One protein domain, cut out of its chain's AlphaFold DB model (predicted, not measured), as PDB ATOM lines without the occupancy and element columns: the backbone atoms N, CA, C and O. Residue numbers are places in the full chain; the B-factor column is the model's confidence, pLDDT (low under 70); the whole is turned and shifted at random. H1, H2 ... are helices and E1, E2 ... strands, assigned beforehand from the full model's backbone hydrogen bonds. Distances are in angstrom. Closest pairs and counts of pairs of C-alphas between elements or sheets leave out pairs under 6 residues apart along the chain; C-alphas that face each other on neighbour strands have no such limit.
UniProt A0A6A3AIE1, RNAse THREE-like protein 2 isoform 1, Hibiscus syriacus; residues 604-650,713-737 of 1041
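Overview. This is residues 604 to 650 and 713 to 737 of the 1041 residues of the protein "RNAse THREE-like protein 2 isoform 1" of Hibiscus syriacus (UniProt A0A6A3AIE1). A small parallel sheet of three strands is covered by H1 over one face and by H3 over the opposite face. H2, the longest helix, grazes the sheet with residues 636 to 640 and then sticks out: residues 644 to 650, of which 644 to 649 belong to H2, stand free. The printed part has 72 residues with three named helices and three named strands, along the chain H1 E1 H2 E2 H3 E3; the sheet's order is E2 E1 E3 and the class is mixed. The whole is compact, with a radius of gyration of the C-alphas of 11.7 A and spans of 33 by 31 by 17 A.

Along the chain. Find C-alpha 625 at (72.711, 78.134, 98.725), where E1, residues 625 to 629, begins its 12.9 A. E2 is residues 714 to 718, 13.3 A, and E3 is residues 731 to 734, 10.0 A, ending at C-alpha 734 (75.299, 89.610, 106.949). H1 is residues 609 to 618, 15.1 A; H2, residues 636 to 649, 20.5 A; H3, residues 721 to 726, 9.0 A.

Arrangement. Start at E1, the inner strand: N 626 and O 714 of E2 are 2.8 A apart, N 627 and O 731 of E3 2.9 A. E2, H3 and E3 form a split strand-helix-strand unit, with E1 between its strands and a right-handed crossover. H3 is over E1 at a height over the sheet of 8.4 A; the closest C-alphas are those of Gly 627 and Cys 724, 5.3 A. H1 is over E1 and E3 at 10.0 A, on the opposite face. H1 and H2 are close but not clearly touching, the closest C-alphas being Phe 611 and Ile 643, 7.5 A. Every O i to N i+4 pair is within hydrogen-bond range in H3, 5 of 6 in H1 and 8 of 10 in H2.

Size, cuts and confidence. The C-alphas of Asp 649 and Glu 722 are farthest apart, 33.4 A. Residues 651 to 712 are not printed, and C-alphas 650 and 713 are 17.5 A apart across the cut. Of the links that are printed whole, none is long. Mean pLDDT of the printed part is 72.7, and 26 residues are under 70, among them 604 to 613 and 719 to 727.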
ATOM      1  N   VAL A 604      86.789 100.501  99.039       58.00
ATOM      2  CA  VAL A 604      87.682 100.456 100.199       58.00
ATOM      3  C   VAL A 604      87.121  99.482 101.246       58.00
ATOM      4  O   VAL A 604      85.908  99.417 101.432       58.00
ATOM      5  N   GLY A 605      87.993  98.739 101.937       53.88
ATOM      6  CA  GLY A 605      87.643  97.877 103.080       53.88
ATOM      7  C   GLY A 605      87.004  96.541 102.694       53.88
ATOM      8  O   GLY A 605      87.642  95.495 102.793       53.88
ATOM      9  N   LEU A 606      85.790  96.601 102.136       53.62
ATOM     10  CA  LEU A 606      84.875  95.488 101.805       53.62
ATOM     11  C   LEU A 606      85.478  94.248 101.105       53.62
ATOM     12  O   LEU A 606      84.865  93.184 101.115       53.62
ATOM     13  N   VAL A 607      86.635  94.369 100.452       54.00
ATOM     14  CA  VAL A 607      87.127  93.410  99.446       54.00
ATOM     15  C   VAL A 607      88.011  92.296 100.024       54.00
ATOM     16  O   VAL A 607      88.099  91.226  99.424       54.00
ATOM     17  N   SER A 608      88.686  92.499 101.161       55.09
ATOM     18  CA  SER A 608      89.597  91.487 101.731       55.09
ATOM     19  C   SER A 608      88.899  90.555 102.724       55.09
ATOM     20  O   SER A 608      89.006  89.337 102.607       55.09
ATOM     21  N   THR A 609      88.153  91.116 103.675       54.88
ATOM     22  CA  THR A 609      87.500  90.376 104.767       54.88
ATOM     23  C   THR A 609      86.244  89.636 104.305       54.88
ATOM     24  O   THR A 609      86.124  88.431 104.526       54.88
ATOM     25  N   MET A 610      85.322  90.312 103.609       57.94
ATOM     26  CA  MET A 610      84.076  89.673 103.161       57.94
ATOM     27  C   MET A 610      84.265  88.726 101.972       57.94
ATOM     28  O   MET A 610      83.489  87.783 101.841       57.94
ATOM     29  N   PHE A 611      85.308  88.891 101.146       63.41
ATOM     30  CA  PHE A 611      85.593  87.919 100.084       63.41
ATOM     31  C   PHE A 611      85.889  86.530 100.661       63.41
ATOM     32  O   PHE A 611      85.298  85.558 100.206       63.41
ATOM     33  N   GLY A 612      86.715  86.426 101.712       61.84
ATOM     34  CA  GLY A 612      86.947  85.150 102.401       61.84
ATOM     35  C   GLY A 612      85.662  84.550 102.985       61.84
ATOM     36  O   GLY A 612      85.411  83.356 102.833       61.84
ATOM     37  N   ALA A 613      84.802  85.392 103.570       65.31
ATOM     38  CA  ALA A 613      83.532  84.967 104.157       65.31
ATOM     39  C   ALA A 613      82.531  84.376 103.142       65.31
ATOM     40  O   ALA A 613      81.732  83.526 103.531       65.31
ATOM     41  N   VAL A 614      82.575  84.786 101.865       72.62
ATOM     42  CA  VAL A 614      81.749  84.203 100.783       72.62
ATOM     43  C   VAL A 614      82.482  83.077 100.042       72.62
ATOM     44  O   VAL A 614      81.861  82.078  99.684       72.62
ATOM     45  N   ASN A 615      83.797  83.193  99.844       72.38
ATOM     46  CA  ASN A 615      84.581  82.237  99.062       72.38
ATOM     47  C   ASN A 615      84.797  80.898  99.784       72.38
ATOM     48  O   ASN A 615      84.738  79.859  99.138       72.38
ATOM     49  N   CYS A 616      84.995  80.885 101.109       71.25
ATOM     50  CA  CYS A 616      85.119  79.620 101.842       71.25
ATOM     51  C   CYS A 616      83.841  78.757 101.735       71.25
ATOM     52  O   CYS A 616      83.965  77.605 101.331       71.25
ATOM     53  N   PRO A 617      82.619  79.284 101.966       72.62
ATOM     54  CA  PRO A 617      81.380  78.525 101.757       72.62
ATOM     55  C   PRO A 617      81.119  78.069 100.318       72.62
ATOM     56  O   PRO A 617      80.429  77.075 100.134       72.62
ATOM     57  N   LEU A 618      81.654  78.750  99.297       72.62
ATOM     58  CA  LEU A 618      81.530  78.293  97.903       72.62
ATOM     59  C   LEU A 618      82.334  77.015  97.620       72.62
ATOM     60  O   LEU A 618      81.944  76.237  96.754       72.62
ATOM     61  N   GLN A 619      83.414  76.794  98.374       71.62
ATOM     62  CA  GLN A 619      84.284  75.615  98.297       71.62
ATOM     63  C   GLN A 619      83.787  74.447  99.179       71.62
ATOM     64  O   GLN A 619      84.312  73.341  99.098       71.62
ATOM     65  N   GLU A 620      82.775  74.661 100.028       74.62
ATOM     66  CA  GLU A 620      82.148  73.599 100.825       74.62
ATOM     67  C   GLU A 620      81.133  72.824  99.951       74.62
ATOM     68  O   GLU A 620      80.110  73.389  99.553       74.62
ATOM     69  N   GLU A 621      81.345  71.529  99.668       68.00
ATOM     70  CA  GLU A 621      80.407  70.716  98.854       68.00
ATOM     71  C   GLU A 621      78.955  70.819  99.356       68.00
ATOM     72  O   GLU A 621      78.038  71.103  98.585       68.00
ATOM     73  N   GLN A 622      78.789  70.679 100.673       69.44
ATOM     74  CA  GLN A 622      77.532  70.693 101.428       69.44
ATOM     75  C   GLN A 622      76.746  72.019 101.396       69.44
ATOM     76  O   GLN A 622      75.620  72.064 101.882       69.44
ATOM     77  N   VAL A 623      77.313  73.117 100.885       75.44
ATOM     78  CA  VAL A 623      76.660  74.438 100.857       75.44
ATOM     79  C   VAL A 623      76.106  74.704  99.458       75.44
ATOM     80  O   VAL A 623      76.826  75.189  98.590       75.44
ATOM     81  N   GLY A 624      74.831  74.387  99.217       74.94
ATOM     82  CA  GLY A 624      74.181  74.656  97.924       74.94
ATOM     83  C   GLY A 624      73.761  76.120  97.726       74.94
ATOM     84  O   GLY A 624      73.817  76.640  96.613       74.94
ATOM     85  N   ILE A 625      73.348  76.806  98.800       82.19
ATOM     86  CA  ILE A 625      72.711  78.134  98.725       82.19
ATOM     87  C   ILE A 625      73.340  79.120  99.726       82.19
ATOM     88  O   ILE A 625      73.453  78.821 100.918       82.19
ATOM     89  N   ILE A 626      73.696  80.321  99.257       86.06
ATOM     90  CA  ILE A 626      74.314  81.405 100.036       86.06
ATOM     91  C   ILE A 626      73.471  82.686  99.928       86.06
ATOM     92  O   ILE A 626      73.335  83.277  98.858       86.06
ATOM     93  N   GLY A 627      72.935  83.154 101.057       83.38
ATOM     94  CA  GLY A 627      72.151  84.390 101.135       83.38
ATOM     95  C   GLY A 627      72.946  85.561 101.716       83.38
ATOM     96  O   GLY A 627      73.300  85.539 102.900       83.38
ATOM     97  N   LEU A 628      73.188  86.601 100.910       83.25
ATOM     98  CA  LEU A 628      73.824  87.858 101.324       83.25
ATOM     99  C   LEU A 628      72.754  88.872 101.773       83.25
ATOM    100  O   LEU A 628      72.084  89.500 100.950       83.25
ATOM    101  N   CYS A 629      72.589  89.061 103.080       79.19
ATOM    102  CA  CYS A 629      71.609  89.988 103.663       79.19
ATOM    103  C   CYS A 629      72.272  91.255 104.224       79.19
ATOM    104  O   CYS A 629      73.480  91.289 104.444       79.19
ATOM    105  N   GLY A 630      71.498  92.314 104.457       70.19
ATOM    106  CA  GLY A 630      71.994  93.563 105.048       70.19
ATOM    107  C   GLY A 630      71.223  94.787 104.566       70.19
ATOM    108  O   GLY A 630      70.370  94.685 103.684       70.19
ATOM    109  N   LEU A 631      71.540  95.960 105.111       66.56
ATOM    110  CA  LEU A 631      70.784  97.199 104.892       66.56
ATOM    111  C   LEU A 631      70.767  97.652 103.408       66.56
ATOM    112  O   LEU A 631      71.587  97.225 102.585       66.56
ATOM    113  N   GLY A 632      69.812  98.508 103.028       68.12
ATOM    114  CA  GLY A 632      69.854  99.215 101.737       68.12
ATOM    115  C   GLY A 632      71.143 100.038 101.612       68.12
ATOM    116  O   GLY A 632      71.656 100.514 102.617       68.12
ATOM    117  N   GLY A 633      71.720 100.156 100.413       71.12
ATOM    118  CA  GLY A 633      72.949 100.940 100.203       71.12
ATOM    119  C   GLY A 633      74.241 100.388 100.841       71.12
ATOM    120  O   GLY A 633      75.282 101.033 100.744       71.12
ATOM    121  N   VAL A 634      74.223  99.197 101.463       77.56
ATOM    122  CA  VAL A 634      75.407  98.595 102.126       77.56
ATOM    123  C   VAL A 634      76.403  97.910 101.165       77.56
ATOM    124  O   VAL A 634      77.393  97.329 101.588       77.56
ATOM    125  N   GLY A 635      76.163  97.965  99.850       76.19
ATOM    126  CA  GLY A 635      77.113  97.490  98.830       76.19
ATOM    127  C   GLY A 635      77.015  96.014  98.412       76.19
ATOM    128  O   GLY A 635      77.817  95.588  97.584       76.19
ATOM    129  N   LYS A 636      76.024  95.248  98.903       83.25
ATOM    130  CA  LYS A 636      75.819  93.809  98.586       83.25
ATOM    131  C   LYS A 636      75.979  93.463  97.097       83.25
ATOM    132  O   LYS A 636      76.684  92.521  96.756       83.25
ATOM    133  N   THR A 637      75.344  94.236  96.215       78.88
ATOM    134  CA  THR A 637      75.361  94.008  94.762       78.88
ATOM    135  C   THR A 637      76.745  94.250  94.155       78.88
ATOM    136  O   THR A 637      77.169  93.503  93.282       78.88
ATOM    137  N   ASN A 638      77.494  95.243  94.653       79.00
ATOM    138  CA  ASN A 638      78.865  95.500  94.202       79.00
ATOM    139  C   ASN A 638      79.833  94.408  94.700       79.00
ATOM    140  O   ASN A 638      80.726  94.010  93.958       79.00
ATOM    141  N   LEU A 639      79.619  93.872  95.912       79.50
ATOM    142  CA  LEU A 639      80.350  92.702  96.418       79.50
ATOM    143  C   LEU A 639      80.099  91.466  95.536       79.50
ATOM    144  O   LEU A 639      81.057  90.815  95.120       79.50
ATOM    145  N   LEU A 640      78.839  91.180  95.184       83.44
ATOM    146  CA  LEU A 640      78.498  90.073  94.283       83.44
ATOM    147  C   LEU A 640      79.096  90.266  92.877       83.44
ATOM    148  O   LEU A 640      79.709  89.341  92.352       83.44
ATOM    149  N   ASN A 641      79.007  91.468  92.294       79.75
ATOM    150  CA  ASN A 641      79.616  91.767  90.992       79.75
ATOM    151  C   ASN A 641      81.147  91.593  91.004       79.75
ATOM    152  O   ASN A 641      81.711  91.112  90.023       79.75
ATOM    153  N   GLN A 642      81.832  91.946  92.099       76.88
ATOM    154  CA  GLN A 642      83.278  91.725  92.239       76.88
ATOM    155  C   GLN A 642      83.642  90.241  92.372       76.88
ATOM    156  O   GLN A 642      84.674  89.825  91.850       76.88
ATOM    157  N   ILE A 643      82.798  89.439  93.029       77.19
ATOM    158  CA  ILE A 643      82.962  87.980  93.104       77.19
ATOM    159  C   ILE A 643      82.777  87.355  91.712       77.19
ATOM    160  O   ILE A 643      83.662  86.636  91.260       77.19
ATOM    161  N   ILE A 644      81.701  87.707  90.995       78.38
ATOM    162  CA  ILE A 644      81.445  87.257  89.612       78.38
ATOM    163  C   ILE A 644      82.612  87.630  88.686       78.38
ATOM    164  O   ILE A 644      83.070  86.794  87.913       78.38
ATOM    165  N   ASN A 645      83.139  88.854  88.789       77.94
ATOM    166  CA  ASN A 645      84.271  89.283  87.966       77.94
ATOM    167  C   ASN A 645      85.549  88.478  88.242       77.94
ATOM    168  O   ASN A 645      86.261  88.166  87.295       77.94
ATOM    169  N   ARG A 646      85.834  88.085  89.491       73.81
ATOM    170  CA  ARG A 646      87.028  87.274  89.798       73.81
ATOM    171  C   ARG A 646      86.983  85.873  89.188       73.81
ATOM    172  O   ARG A 646      88.034  85.368  88.815       73.81
ATOM    173  N   PHE A 647      85.800  85.283  89.008       72.12
ATOM    174  CA  PHE A 647      85.660  84.002  88.301       72.12
ATOM    175  C   PHE A 647      86.031  84.071  86.803       72.12
ATOM    176  O   PHE A 647      86.192  83.026  86.182       72.12
ATOM    177  N   LEU A 648      86.225  85.269  86.231       68.50
ATOM    178  CA  LEU A 648      86.841  85.457  84.909       68.50
ATOM    179  C   LEU A 648      88.377  85.505  84.962       68.50
ATOM    180  O   LEU A 648      89.030  85.144  83.988       68.50
ATOM    181  N   ASP A 649      88.942  85.975  86.077       66.81
ATOM    182  CA  ASP A 649      90.373  86.268  86.222       66.81
ATOM    183  C   ASP A 649      91.169  85.093  86.841       66.81
ATOM    184  O   ASP A 649      92.396  85.056  86.737       66.81
ATOM    185  N   THR A 650      90.502  84.130  87.495       63.75
ATOM    186  CA  THR A 650      91.136  82.969  88.157       63.75
ATOM    187  C   THR A 650      90.532  81.627  87.721       63.75
ATOM    188  O   THR A 650      89.303  81.515  87.731       63.75
ATOM    189  N   LYS A 713      75.585  75.805  92.671       79.75
ATOM    190  CA  LYS A 713      75.731  76.803  93.744       79.75
ATOM    191  C   LYS A 713      74.893  78.046  93.438       79.75
ATOM    192  O   LYS A 713      75.013  78.617  92.360       79.75
ATOM    193  N   ILE A 714      74.079  78.492  94.394       84.56
ATOM    194  CA  ILE A 714      73.220  79.683  94.261       84.56
ATOM    195  C   ILE A 714      73.681  80.762  95.245       84.56
ATOM    196  O   ILE A 714      73.752  80.514  96.448       84.56
ATOM    197  N   ILE A 715      73.932  81.981  94.755       86.19
ATOM    198  CA  ILE A 715      74.172  83.172  95.587       86.19
ATOM    199  C   ILE A 715      73.106  84.223  95.267       86.19
ATOM    200  O   ILE A 715      72.909  84.561  94.103       86.19
ATOM    201  N   PHE A 716      72.459  84.790  96.285       84.75
ATOM    202  CA  PHE A 716      71.521  85.907  96.115       84.75
ATOM    203  C   PHE A 716      71.780  87.032  97.123       84.75
ATOM    204  O   PHE A 716      72.437  86.833  98.147       84.75
ATOM    205  N   THR A 717      71.247  88.227  96.845       83.81
ATOM    206  CA  THR A 717      71.302  89.373  97.769       83.81
ATOM    207  C   THR A 717      69.905  89.825  98.181       83.81
ATOM    208  O   THR A 717      68.976  89.768  97.384       83.81
ATOM    209  N   THR A 718      69.746  90.289  99.422       72.88
ATOM    210  CA  THR A 718      68.448  90.718  99.972       72.88
ATOM    211  C   THR A 718      68.597  91.868 100.978       72.88
ATOM    212  O   THR A 718      69.635  92.019 101.630       72.88
ATOM    213  N   ARG A 719      67.565  92.718 101.108       68.81
ATOM    214  CA  ARG A 719      67.457  93.716 102.195       68.81
ATOM    215  C   ARG A 719      67.052  93.076 103.541       68.81
ATOM    216  O   ARG A 719      67.334  93.658 104.582       68.81
ATOM    217  N   LEU A 720      66.425  91.898 103.510       61.56
ATOM    218  CA  LEU A 720      65.771  91.213 104.633       61.56
ATOM    219  C   LEU A 720      66.449  89.865 104.933       61.56
ATOM    220  O   LEU A 720      66.704  89.092 104.008       61.56
ATOM    221  N   ILE A 721      66.733  89.567 106.205       68.94
ATOM    222  CA  ILE A 721      67.311  88.273 106.633       68.94
ATOM    223  C   ILE A 721      66.268  87.146 106.545       68.94
ATOM    224  O   ILE A 721      66.606  85.990 106.309       68.94
ATOM    225  N   GLU A 722      64.993  87.507 106.643       59.38
ATOM    226  CA  GLU A 722      63.801  86.670 106.530       59.38
ATOM    227  C   GLU A 722      63.793  85.906 105.197       59.38
ATOM    228  O   GLU A 722      63.590  84.694 105.174       59.38
ATOM    229  N   VAL A 723      64.155  86.583 104.101       65.25
ATOM    230  CA  VAL A 723      64.308  85.976 102.766       65.25
ATOM    231  C   VAL A 723      65.416  84.918 102.755       65.25
ATOM    232  O   VAL A 723      65.287  83.900 102.084       65.25
ATOM    233  N   CYS A 724      66.483  85.078 103.550       65.81
ATOM    234  CA  CYS A 724      67.501  84.033 103.681       65.81
ATOM    235  C   CYS A 724      66.991  82.784 104.414       65.81
ATOM    236  O   CYS A 724      67.541  81.703 104.202       65.81
ATOM    237  N   PHE A 725      65.971  82.902 105.269       60.91
ATOM    238  CA  PHE A 725      65.297  81.745 105.863       60.91
ATOM    239  C   PHE A 725      64.278  81.122 104.899       60.91
ATOM    240  O   PHE A 725      64.270  79.904 104.772       60.91
ATOM    241  N   GLN A 726      63.496  81.934 104.179       58.56
ATOM    242  CA  GLN A 726      62.529  81.472 103.167       58.56
ATOM    243  C   GLN A 726      63.195  80.716 102.004       58.56
ATOM    244  O   GLN A 726      62.682  79.699 101.563       58.56
ATOM    245  N   MET A 727      64.363  81.179 101.547       67.06
ATOM    246  CA  MET A 727      65.176  80.536 100.501       67.06
ATOM    247  C   MET A 727      66.046  79.371 101.022       67.06
ATOM    248  O   MET A 727      67.008  78.987 100.359       67.06
ATOM    249  N   GLU A 728      65.797  78.885 102.247       74.88
ATOM    250  CA  GLU A 728      66.537  77.802 102.922       74.88
ATOM    251  C   GLU A 728      68.077  77.918 102.810       74.88
ATOM    252  O   GLU A 728      68.814  76.938 102.669       74.88
ATOM    253  N   ALA A 729      68.600  79.151 102.867       75.50
ATOM    254  CA  ALA A 729      69.995  79.417 102.526       75.50
ATOM    255  C   ALA A 729      70.954  78.735 103.512       75.50
ATOM    256  O   ALA A 729      70.974  79.063 104.704       75.50
ATOM    257  N   HIS A 730      71.763  77.802 103.011       81.75
ATOM    258  CA  HIS A 730      72.664  76.963 103.800       81.75
ATOM    259  C   HIS A 730      73.704  77.822 104.533       81.75
ATOM    260  O   HIS A 730      73.934  77.646 105.729       81.75
ATOM    261  N   LYS A 731      74.260  78.830 103.843       84.75
ATOM    262  CA  LYS A 731      75.033  79.913 104.463       84.75
ATOM    263  C   LYS A 731      74.239  81.216 104.433       84.75
ATOM    264  O   LYS A 731      73.686  81.602 103.404       84.75
ATOM    265  N   LYS A 732      74.231  81.931 105.557       85.25
ATOM    266  CA  LYS A 732      73.618  83.257 105.701       85.25
ATOM    267  C   LYS A 732      74.718  84.230 106.103       85.25
ATOM    268  O   LYS A 732      75.331  84.051 107.152       85.25
ATOM    269  N   ILE A 733      75.002  85.217 105.258       82.38
ATOM    270  CA  ILE A 733      76.093  86.177 105.462       82.38
ATOM    271  C   ILE A 733      75.476  87.567 105.575       82.38
ATOM    272  O   ILE A 733      74.756  88.012 104.681       82.38
ATOM    273  N   LYS A 734      75.748  88.244 106.691       80.19
ATOM    274  CA  LYS A 734      75.299  89.610 106.949       80.19
ATOM    275  C   LYS A 734      76.379  90.586 106.485       80.19
ATOM    276  O   LYS A 734      77.463  90.634 107.059       80.19
ATOM    277  N   VAL A 735      76.077  91.357 105.447       81.25
ATOM    278  CA  VAL A 735      76.900  92.474 104.979       81.25
ATOM    279  C   VAL A 735      76.614  93.667 105.887       81.25
ATOM    280  O   VAL A 735      75.551  94.289 105.813       81.25
ATOM    281  N   GLU A 736      77.540  93.922 106.804       80.38
ATOM    282  CA  GLU A 736      77.481  95.029 107.760       80.38
ATOM    283  C   GLU A 736      78.032  96.337 107.165       80.38
ATOM    284  O   GLU A 736      78.625  96.347 106.086       80.38
ATOM    285  N   CYS A 737      77.815  97.453 107.866       81.31
ATOM    286  CA  CYS A 737      78.422  98.739 107.523       81.31
ATOM    287  C   CYS A 737      79.955  98.702 107.664       81.31
ATOM    288  O   CYS A 737      80.506  97.871 108.388       81.31
TER     289      CYS A 737